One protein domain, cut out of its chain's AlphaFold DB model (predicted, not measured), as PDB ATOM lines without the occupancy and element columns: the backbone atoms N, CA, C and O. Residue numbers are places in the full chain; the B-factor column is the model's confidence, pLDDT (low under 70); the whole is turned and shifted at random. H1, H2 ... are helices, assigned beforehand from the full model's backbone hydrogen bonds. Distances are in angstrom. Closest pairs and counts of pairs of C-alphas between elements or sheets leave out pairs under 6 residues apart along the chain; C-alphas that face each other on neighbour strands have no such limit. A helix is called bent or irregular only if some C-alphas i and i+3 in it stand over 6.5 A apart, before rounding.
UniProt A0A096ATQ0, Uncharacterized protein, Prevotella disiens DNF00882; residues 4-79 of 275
ATOM      1  N   GLU A   4       0.620 -19.791   8.154       84.94
ATOM      2  CA  GLU A   4       1.736 -20.490   8.810       84.94
ATOM      3  C   GLU A   4       1.559 -20.553  10.336       84.94
ATOM      4  O   GLU A   4       1.814 -21.584  10.955       84.94
ATOM      5  N   ALA A   5       1.016 -19.490  10.937       85.75
ATOM      6  CA  ALA A   5       0.697 -19.460  12.363       85.75
ATOM      7  C   ALA A   5      -0.469 -20.407  12.712       85.75
ATOM      8  O   ALA A   5      -0.466 -21.036  13.773       85.75
ATOM      9  N   LEU A   6      -1.435 -20.572  11.800       85.75
ATOM     10  CA  LEU A   6      -2.505 -21.561  11.938       85.75
ATOM     11  C   LEU A   6      -1.954 -22.993  11.877       85.75
ATOM     12  O   LEU A   6      -2.326 -23.822  12.704       85.75
ATOM     13  N   ILE A   7      -1.039 -23.279  10.948       86.75
ATOM     14  CA  ILE A   7      -0.389 -24.594  10.828       86.75
ATOM     15  C   ILE A   7       0.399 -24.931  12.099       86.75
ATOM     16  O   ILE A   7       0.268 -26.035  12.629       86.75
ATOM     17  N   GLU A   8       1.173 -23.985  12.627       86.50
ATOM     18  CA  GLU A   8       1.927 -24.170  13.870       86.50
ATOM     19  C   GLU A   8       0.997 -24.369  15.083       86.50
ATOM     20  O   GLU A   8       1.224 -25.243  15.931       86.50
ATOM     21  N   GLY A   9      -0.114 -23.627  15.123       85.38
ATOM     22  CA  GLY A   9      -1.161 -23.770  16.133       85.38
ATOM     23  C   GLY A   9      -1.871 -25.127  16.083       85.38
ATOM     24  O   GLY A   9      -2.132 -25.712  17.139       85.38
ATOM     25  N   LEU A  10      -2.137 -25.652  14.883       85.62
ATOM     26  CA  LEU A  10      -2.695 -26.991  14.685       85.62
ATOM     27  C   LEU A  10      -1.684 -28.072  15.064       85.62
ATOM     28  O   LEU A  10      -2.040 -28.983  15.806       85.62
ATOM     29  N   LYS A  11      -0.417 -27.942  14.652       85.38
ATOM     30  CA  LYS A  11       0.653 -28.882  15.013       85.38
ATOM     31  C   LYS A  11       0.780 -29.030  16.531       85.38
ATOM     32  O   LYS A  11       0.864 -30.147  17.038       85.38
ATOM     33  N   THR A  12       0.739 -27.911  17.252       87.62
ATOM     34  CA  THR A  12       0.855 -27.887  18.717       87.62
ATOM     35  C   THR A  12      -0.345 -28.543  19.405       87.62
ATOM     36  O   THR A  12      -0.168 -29.301  20.356       87.62
ATOM     37  N   ARG A  13      -1.572 -28.286  18.926       85.06
ATOM     38  CA  ARG A  13      -2.813 -28.775  19.562       85.06
ATOM     39  C   ARG A  13      -3.203 -30.201  19.161       85.06
ATOM     40  O   ARG A  13      -3.785 -30.930  19.963       85.06
ATOM     41  N   VAL A  14      -2.898 -30.607  17.932       83.56
ATOM     42  CA  VAL A  14      -3.107 -31.976  17.431       83.56
ATOM     43  C   VAL A  14      -2.024 -32.912  17.969       83.56
ATOM     44  O   VAL A  14      -2.314 -34.065  18.275       83.56
ATOM     45  N   GLY A  15      -0.808 -32.396  18.164       79.12
ATOM     46  CA  GLY A  15       0.346 -33.148  18.637       79.12
ATOM     47  C   GLY A  15       1.204 -33.664  17.483       79.12
ATOM     48  O   GLY A  15       0.708 -34.052  16.425       79.12
ATOM     49  N   GLU A  16       2.520 -33.689  17.694       75.50
ATOM     50  CA  GLU A  16       3.507 -33.933  16.634       75.50
ATOM     51  C   GLU A  16       3.382 -35.320  15.979       75.50
ATOM     52  O   GLU A  16       3.612 -35.457  14.779       75.50
ATOM     53  N   ASN A  17       2.917 -36.325  16.726       71.81
ATOM     54  CA  ASN A  17       2.718 -37.689  16.221       71.81
ATOM     55  C   ASN A  17       1.517 -37.822  15.270       71.81
ATOM     56  O   ASN A  17       1.561 -38.606  14.322       71.81
ATOM     57  N   ASP A  18       0.440 -37.080  15.527       74.44
ATOM     58  CA  ASP A  18      -0.774 -37.091  14.704       74.44
ATOM     59  C   ASP A  18      -0.643 -36.128  13.525       74.44
ATOM     60  O   ASP A  18      -1.113 -36.406  12.426       74.44
ATOM     61  N   PHE A  19       0.052 -35.012  13.725       79.44
ATOM     62  CA  PHE A  19       0.281 -34.039  12.668       79.44
ATOM     63  C   PHE A  19       1.366 -34.496  11.683       79.44
ATOM     64  O   PHE A  19       1.257 -34.248  10.486       79.44
ATOM     65  N   GLY A  20       2.390 -35.211  12.161       73.12
ATOM     66  CA  GLY A  20       3.522 -35.671  11.349       73.12
ATOM     67  C   GLY A  20       3.188 -36.752  10.316       73.12
ATOM     68  O   GLY A  20       3.987 -36.990   9.415       73.12
ATOM     69  N   VAL A  21       2.018 -37.395  10.412       72.50
ATOM     70  CA  VAL A  21       1.545 -38.358   9.399       72.50
ATOM     71  C   VAL A  21       0.788 -37.693   8.245       72.50
ATOM     72  O   VAL A  21       0.532 -38.338   7.228       72.50
ATOM     73  N   LEU A  22       0.430 -36.413   8.376       77.06
ATOM     74  CA  LEU A  22      -0.237 -35.651   7.326       77.06
ATOM     75  C   LEU A  22       0.805 -35.089   6.351       77.06
ATOM     76  O   LEU A  22       1.822 -34.529   6.753       77.06
ATOM     77  N   SER A  23       0.547 -35.220   5.048       77.00
ATOM     78  CA  SER A  23       1.441 -34.649   4.037       77.00
ATOM     79  C   SER A  23       1.394 -33.116   4.061       77.00
ATOM     80  O   SER A  23       0.353 -32.538   4.372       77.00
ATOM     81  N   ALA A  24       2.479 -32.451   3.654       75.06
ATOM     82  CA  ALA A  24       2.525 -30.986   3.577       75.06
ATOM     83  C   ALA A  24       1.389 -30.403   2.712       75.06
ATOM     84  O   ALA A  24       0.776 -29.411   3.086       75.06
ATOM     85  N   GLN A  25       1.029 -31.073   1.611       75.81
ATOM     86  CA  GLN A  25      -0.094 -30.670   0.754       75.81
ATOM     87  C   GLN A  25      -1.452 -30.811   1.456       75.81
ATOM     88  O   GLN A  25      -2.330 -29.967   1.290       75.81
ATOM     89  N   THR A  26      -1.631 -31.871   2.250       75.75
ATOM     90  CA  THR A  26      -2.843 -32.080   3.056       75.75
ATOM     91  C   THR A  26      -2.954 -31.019   4.144       75.75
ATOM     92  O   THR A  26      -4.016 -30.429   4.312       75.75
ATOM     93  N   VAL A  27      -1.853 -30.736   4.843       80.56
ATOM     94  CA  VAL A  27      -1.777 -29.685   5.866       80.56
ATOM     95  C   VAL A  27      -2.080 -28.314   5.262       80.56
ATOM     96  O   VAL A  27      -2.892 -27.576   5.812       80.56
ATOM     97  N   ASP A  28      -1.518 -28.006   4.094       80.62
ATOM     98  CA  ASP A  28      -1.767 -26.756   3.377       80.62
ATOM     99  C   ASP A  28      -3.231 -26.585   2.962       80.62
ATOM    100  O   ASP A  28      -3.797 -25.502   3.122       80.62
ATOM    101  N   ALA A  29      -3.859 -27.648   2.452       80.50
ATOM    102  CA  ALA A  29      -5.261 -27.628   2.047       80.50
ATOM    103  C   ALA A  29      -6.208 -27.481   3.249       80.50
ATOM    104  O   ALA A  29      -7.176 -26.719   3.188       80.50
ATOM    105  N   LEU A  30      -5.913 -28.169   4.356       80.50
ATOM    106  CA  LEU A  30      -6.678 -28.058   5.598       80.50
ATOM    107  C   LEU A  30      -6.538 -26.653   6.195       80.50
ATOM    108  O   LEU A  30      -7.542 -26.017   6.508       80.50
ATOM    109  N   ALA A  31      -5.317 -26.122   6.258       83.25
ATOM    110  CA  ALA A  31      -5.065 -24.767   6.738       83.25
ATOM    111  C   ALA A  31      -5.781 -23.714   5.883       83.25
ATOM    112  O   ALA A  31      -6.414 -22.820   6.434       83.25
ATOM    113  N   ALA A  32      -5.759 -23.839   4.552       84.75
ATOM    114  CA  ALA A  32      -6.476 -22.928   3.657       84.75
ATOM    115  C   ALA A  32      -8.004 -22.993   3.833       84.75
ATOM    116  O   ALA A  32      -8.680 -21.974   3.712       84.75
ATOM    117  N   THR A  33      -8.536 -24.176   4.148       84.56
ATOM    118  CA  THR A  33      -9.972 -24.391   4.382       84.56
ATOM    119  C   THR A  33     -10.434 -23.743   5.684       84.56
ATOM    120  O   THR A  33     -11.520 -23.168   5.728       84.56
ATOM    121  N   PHE A  34      -9.612 -23.800   6.733       84.62
ATOM    122  CA  PHE A  34      -9.956 -23.245   8.044       84.62
ATOM    123  C   PHE A  34      -9.533 -21.788   8.232       84.62
ATOM    124  O   PHE A  34     -10.069 -21.126   9.114       84.62
ATOM    125  N   LEU A  35      -8.639 -21.255   7.391       85.81
ATOM    126  CA  LEU A  35      -8.150 -19.875   7.473       85.81
ATOM    127  C   LEU A  35      -9.260 -18.815   7.641       85.81
ATOM    128  O   LEU A  35      -9.089 -17.930   8.479       85.81
ATOM    129  N   PRO A  36     -10.417 -18.895   6.944       85.62
ATOM    130  CA  PRO A  36     -11.507 -17.933   7.127       85.62
ATOM    131  C   PRO A  36     -12.102 -17.914   8.543       85.62
ATOM    132  O   PRO A  36     -12.559 -16.867   8.994       85.62
ATOM    133  N   SER A  37     -12.073 -19.039   9.264       81.19
ATOM    134  CA  SER A  37     -12.544 -19.138  10.655       81.19
ATOM    135  C   SER A  37     -11.613 -18.441  11.653       81.19
ATOM    136  O   SER A  37     -12.026 -18.167  12.773       81.19
ATOM    137  N   PHE A  38     -10.387 -18.107  11.236       84.62
ATOM    138  CA  PHE A  38      -9.378 -17.392  12.026       84.62
ATOM    139  C   PHE A  38      -9.104 -15.979  11.479       84.62
ATOM    140  O   PHE A  38      -8.031 -15.414  11.706       84.62
ATOM    141  N   ALA A  39     -10.047 -15.420  10.712       81.50
ATOM    142  CA  ALA A  39      -9.915 -14.096  10.104       81.50
ATOM    143  C   ALA A  39     -10.162 -12.940  11.091       81.50
ATOM    144  O   ALA A  39      -9.648 -11.845  10.875       81.50
ATOM    145  N   ASP A  40     -10.935 -13.177  12.154       83.19
ATOM    146  CA  ASP A  40     -11.262 -12.194  13.188       83.19
ATOM    147  C   ASP A  40     -10.639 -12.623  14.521       83.19
ATOM    148  O   ASP A  40     -11.174 -13.485  15.222       83.19
ATOM    149  N   ASP A  41      -9.482 -12.041  14.841       74.00
ATOM    150  CA  ASP A  41      -8.674 -12.436  15.997       74.00
ATOM    151  C   ASP A  41      -9.405 -12.212  17.340       74.00
ATOM    152  O   ASP A  41      -9.121 -12.915  18.309       74.00
ATOM    153  N   GLU A  42     -10.397 -11.312  17.402       77.19
ATOM    154  CA  GLU A  42     -11.216 -11.073  18.606       77.19
ATOM    155  C   GLU A  42     -12.245 -12.186  18.868       77.19
ATOM    156  O   GLU A  42     -12.801 -12.279  19.965       77.19
ATOM    157  N   LYS A  43     -12.498 -13.046  17.874       75.44
ATOM    158  CA  LYS A  43     -13.472 -14.147  17.945       75.44
ATOM    159  C   LYS A  43     -12.833 -15.531  18.006       75.44
ATOM    160  O   LYS A  43     -13.563 -16.517  18.068       75.44
ATOM    161  N   ILE A  44     -11.502 -15.618  18.008       81.06
ATOM    162  CA  ILE A  44     -10.796 -16.894  18.141       81.06
ATOM    163  C   ILE A  44     -10.927 -17.373  19.590       81.06
ATOM    164  O   ILE A  44     -10.248 -16.892  20.495       81.06
ATOM    165  N   THR A  45     -11.798 -18.352  19.794       81.50
ATOM    166  CA  THR A  45     -11.981 -19.065  21.065       81.50
ATOM    167  C   THR A  45     -11.422 -20.483  20.970       81.50
ATOM    168  O   THR A  45     -11.100 -20.960  19.879       81.50
ATOM    169  N   ASP A  46     -11.337 -21.197  22.093       77.81
ATOM    170  CA  ASP A  46     -10.951 -22.616  22.089       77.81
ATOM    171  C   ASP A  46     -11.909 -23.479  21.244       77.81
ATOM    172  O   ASP A  46     -11.459 -24.379  20.539       77.81
ATOM    173  N   GLU A  47     -13.199 -23.130  21.195       81.88
ATOM    174  CA  GLU A  47     -14.206 -23.781  20.336       81.88
ATOM    175  C   GLU A  47     -13.899 -23.613  18.836       81.88
ATOM    176  O   GLU A  47     -14.197 -24.489  18.025       81.88
ATOM    177  N   THR A  48     -13.226 -22.523  18.449       81.88
ATOM    178  CA  THR A  48     -12.805 -22.287  17.053       81.88
ATOM    179  C   THR A  48     -11.753 -23.311  16.602       81.88
ATOM    180  O   THR A  48     -11.604 -23.579  15.409       81.88
ATOM    181  N   TRP A  49     -11.034 -23.922  17.551       84.06
ATOM    182  CA  TRP A  49     -10.002 -24.922  17.286       84.06
ATOM    183  C   TRP A  49     -10.521 -26.363  17.251       84.06
ATOM    184  O   TRP A  49      -9.836 -27.217  16.686       84.06
ATOM    185  N   GLU A  50     -11.702 -26.655  17.802       84.75
ATOM    186  CA  GLU A  50     -12.200 -28.031  17.948       84.75
ATOM    187  C   GLU A  50     -12.353 -28.748  16.604       84.75
ATOM    188  O   GLU A  50     -11.743 -29.798  16.391       84.75
ATOM    189  N   LEU A  51     -13.094 -28.148  15.668       80.25
ATOM    190  CA  LEU A  51     -13.346 -28.738  14.353       80.25
ATOM    191  C   LEU A  51     -12.046 -28.931  13.537       80.25
ATOM    192  O   LEU A  51     -11.826 -30.035  13.031       80.25
ATOM    193  N   PRO A  52     -11.136 -27.938  13.430       83.19
ATOM    194  CA  PRO A  52      -9.838 -28.137  12.782       83.19
ATOM    195  C   PRO A  52      -8.987 -29.255  13.404       83.19
ATOM    196  O   PRO A  52      -8.359 -30.031  12.675       83.19
ATOM    197  N   ILE A  53      -8.967 -29.366  14.738       84.31
ATOM    198  CA  ILE A  53      -8.216 -30.409  15.452       84.31
ATOM    199  C   ILE A  53      -8.818 -31.788  15.181       84.31
ATOM    200  O   ILE A  53      -8.079 -32.729  14.884       84.31
ATOM    201  N   GLU A  54     -10.140 -31.916  15.281       83.00
ATOM    202  CA  GLU A  54     -10.851 -33.175  15.069       83.00
ATOM    203  C   GLU A  54     -10.647 -33.690  13.642       83.00
ATOM    204  O   GLU A  54     -10.312 -34.860  13.444       83.00
ATOM    205  N   VAL A  55     -10.747 -32.808  12.644       82.56
ATOM    206  CA  VAL A  55     -10.500 -33.161  11.242       82.56
ATOM    207  C   VAL A  55      -9.064 -33.656  11.055       82.56
ATOM    208  O   VAL A  55      -8.868 -34.732  10.488       82.56
ATOM    209  N   CYS A  56      -8.057 -32.954  11.589       77.50
ATOM    210  CA  CYS A  56      -6.662 -33.400  11.498       77.50
ATOM    211  C   CYS A  56      -6.445 -34.777  12.154       77.50
ATOM    212  O   CYS A  56      -5.785 -35.641  11.571       77.50
ATOM    213  N   LYS A  57      -7.038 -35.018  13.331       81.88
ATOM    214  CA  LYS A  57      -6.952 -36.309  14.035       81.88
ATOM    215  C   LYS A  57      -7.648 -37.439  13.283       81.88
ATOM    216  O   LYS A  57      -7.111 -38.546  13.223       81.88
ATOM    217  N   ASN A  58      -8.796 -37.170  12.668       79.75
ATOM    218  CA  ASN A  58      -9.522 -38.152  11.866       79.75
ATOM    219  C   ASN A  58      -8.731 -38.561  10.616       79.75
ATOM    220  O   ASN A  58      -8.592 -39.757  10.354       79.75
ATOM    221  N   TYR A  59      -8.136 -37.604   9.898       75.44
ATOM    222  CA  TYR A  59      -7.257 -37.904   8.760       75.44
ATOM    223  C   TYR A  59      -6.022 -38.712   9.183       75.44
ATOM    224  O   TYR A  59      -5.674 -39.701   8.534       75.44
ATOM    225  N   ALA A  60      -5.390 -38.343  10.299       71.56
ATOM    226  CA  ALA A  60      -4.253 -39.076  10.847       71.56
ATOM    227  C   ALA A  60      -4.626 -40.512  11.265       71.56
ATOM    228  O   ALA A  60      -3.877 -41.462  11.020       71.56
ATOM    229  N   GLY A  61      -5.800 -40.690  11.878       71.94
ATOM    230  CA  GLY A  61      -6.347 -41.990  12.263       71.94
ATOM    231  C   GLY A  61      -6.619 -42.898  11.064       71.94
ATOM    232  O   GLY A  61      -6.172 -44.045  11.058       71.94
ATOM    233  N   GLN A  62      -7.279 -42.373  10.029       74.62
ATOM    234  CA  GLN A  62      -7.556 -43.105   8.787       74.62
ATOM    235  C   GLN A  62      -6.269 -43.533   8.085       74.62
ATOM    236  O   GLN A  62      -6.116 -44.699   7.735       74.62
ATOM    237  N   TYR A  63      -5.294 -42.631   7.975       72.44
ATOM    238  CA  TYR A  63      -4.011 -42.946   7.354       72.44
ATOM    239  C   TYR A  63      -3.282 -44.099   8.062       72.44
ATOM    240  O   TYR A  63      -2.766 -45.014   7.418       72.44
ATOM    241  N   ARG A  64      -3.274 -44.099   9.402       72.19
ATOM    242  CA  ARG A  64      -2.676 -45.188  10.190       72.19
ATOM    243  C   ARG A  64      -3.426 -46.506  10.032       72.19
ATOM    244  O   ARG A  64      -2.787 -47.552   9.935       72.19
ATOM    245  N   HIS A  65      -4.753 -46.460   9.982       73.81
ATOM    246  CA  HIS A  65      -5.577 -47.638   9.734       73.81
ATOM    247  C   HIS A  65      -5.309 -48.237   8.343       73.81
ATOM    248  O   HIS A  65      -5.110 -49.447   8.213       73.81
ATOM    249  N   ASP A  66      -5.220 -47.400   7.310       70.19
ATOM    250  CA  ASP A  66      -4.943 -47.832   5.939       70.19
ATOM    251  C   ASP A  66      -3.534 -48.415   5.795       70.19
ATOM    252  O   ASP A  66      -3.345 -49.432   5.123       70.19
ATOM    253  N   LEU A  67      -2.536 -47.822   6.459       66.06
ATOM    254  CA  LEU A  67      -1.185 -48.383   6.521       66.06
ATOM    255  C   LEU A  67      -1.163 -49.745   7.219       66.06
ATOM    256  O   LEU A  67      -0.565 -50.683   6.694       66.06
ATOM    257  N   ALA A  68      -1.825 -49.878   8.370       64.06
ATOM    258  CA  ALA A  68      -1.898 -51.144   9.100       64.06
ATOM    259  C   ALA A  68      -2.595 -52.239   8.275       64.06
ATOM    260  O   ALA A  68      -2.144 -53.390   8.252       64.06
ATOM    261  N   THR A  69      -3.648 -51.868   7.546       73.25
ATOM    262  CA  THR A  69      -4.370 -52.764   6.635       73.25
ATOM    263  C   THR A  69      -3.456 -53.233   5.505       73.25
ATOM    264  O   THR A  69      -3.267 -54.436   5.337       73.25
ATOM    265  N   LYS A  70      -2.777 -52.307   4.815       67.75
ATOM    266  CA  LYS A  70      -1.836 -52.635   3.729       67.75
ATOM    267  C   LYS A  70      -0.663 -53.497   4.189       67.75
ATOM    268  O   LYS A  70      -0.281 -54.427   3.487       67.75
ATOM    269  N   ILE A  71      -0.102 -53.230   5.370       64.06
ATOM    270  CA  ILE A  71       0.970 -54.056   5.951       64.06
ATOM    271  C   ILE A  71       0.474 -55.487   6.193       64.06
ATOM    272  O   ILE A  71       1.188 -56.448   5.910       64.06
ATOM    273  N   THR A  72      -0.752 -55.638   6.695       70.62
ATOM    274  CA  THR A  72      -1.359 -56.952   6.944       70.62
ATOM    275  C   THR A  72      -1.626 -57.701   5.638       70.62
ATOM    276  O   THR A  72      -1.323 -58.888   5.531       70.62
ATOM    277  N   GLU A  73      -2.141 -57.012   4.622       76.06
ATOM    278  CA  GLU A  73      -2.372 -57.570   3.287       76.06
ATOM    279  C   GLU A  73      -1.069 -58.002   2.602       76.06
ATOM    280  O   GLU A  73      -0.996 -59.117   2.085       76.06
ATOM    281  N   GLU A  74      -0.019 -57.180   2.657       61.25
ATOM    282  CA  GLU A  74       1.304 -57.517   2.117       61.25
ATOM    283  C   GLU A  74       1.947 -58.691   2.855       61.25
ATOM    284  O   GLU A  74       2.495 -59.594   2.222       61.25
ATOM    285  N   LYS A  75       1.818 -58.749   4.184       67.12
ATOM    286  CA  LYS A  75       2.281 -59.902   4.961       67.12
ATOM    287  C   LYS A  75       1.564 -61.187   4.530       67.12
ATOM    288  O   LYS A  75       2.221 -62.192   4.274       67.12
ATOM    289  N   ASN A  76       0.242 -61.137   4.371       72.38
ATOM    290  CA  ASN A  76      -0.548 -62.276   3.896       72.38
ATOM    291  C   ASN A  76      -0.189 -62.673   2.450       72.38
ATOM    292  O   ASN A  76      -0.228 -63.856   2.105       72.38
ATOM    293  N   ARG A  77       0.159 -61.705   1.591       80.75
ATOM    294  CA  ARG A  77       0.631 -61.953   0.220       80.75
ATOM    295  C   ARG A  77       1.980 -62.670   0.220       80.75
ATOM    296  O   ARG A  77       2.107 -63.688  -0.453       80.75
ATOM    297  N   LEU A  78       2.939 -62.183   1.009       63.56
ATOM    298  CA  LEU A  78       4.268 -62.783   1.153       63.56
ATOM    299  C   LEU A  78       4.201 -64.195   1.747       63.56
ATOM    300  O   LEU A  78       4.913 -65.082   1.285       63.56
ATOM    301  N   GLU A  79       3.325 -64.438   2.725       67.25
ATOM    302  CA  GLU A  79       3.112 -65.781   3.280       67.25
ATOM    303  C   GLU A  79       2.571 -66.754   2.222       67.25
ATOM    304  O   GLU A  79       3.096 -67.861   2.089       67.25
TER     305      GLU A  79
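Overview. This is residues 4 to 79 of the 275 residues of an uncharacterized protein of Prevotella disiens DNF00882 (UniProt A0A096ATQ0). One long helix, H4, makes the length, its residues 65 to 79 sticking out as an arm; beside its first part H3 folds back as a helical hairpin, and H1 and short H2 pack on the pair. The printed part, all helix, has 76 residues with four named helices, H1 to H4 along the chain. It is loose, radius of gyration of the C-alphas 15.6 A, spanning 59 by 21 by 17 A.

Along the chain. H4, residues 46 to 79, measures 49.1 A and ends at C-alpha 79 (3.112, -65.781, 3.280). H3, residues 24 to 38, measures 19.9 A. H1, residues 4 to 14, measures 15.2 A from C-alpha 4 (1.736, -20.490, 8.810). H2 is residues 16 to 19, 5.1 A. H3 and H4 are irregular: C-alphas 33 and 36 are 7.2 A apart, C-alphas 48 and 51 7.0 A.

Arrangement. H4 is the hub. Its residues 48 to 56 touch H3, closest C-alphas Phe 34 and Pro 52 at 6.8 A, a shallow tilt of 20 degrees, opposite ways. Its residues 56 to 61 touch H2, closest C-alphas Asp 18 and Ala 60 at 5.6 A. Its residues 52 to 57 touch H1, closest C-alphas Val 14 and Ile 53 at 5.7 A. H1 touches H3 about perpendicular, 80 degrees, closest C-alphas Ile 7 and Ala 31 at 6.2 A. Every O i to N i+4 pair is within hydrogen-bond range in H1, 8 of 11 in H3 and 27 of 30 in H4; H2 is too short for one.

Size, cuts and confidence. The C-alphas farthest apart, Glu 42 and Glu 79, are 58.6 A apart. The printed part has no cut and no long link. Eight residues between 67 and 79 have pLDDT under 70.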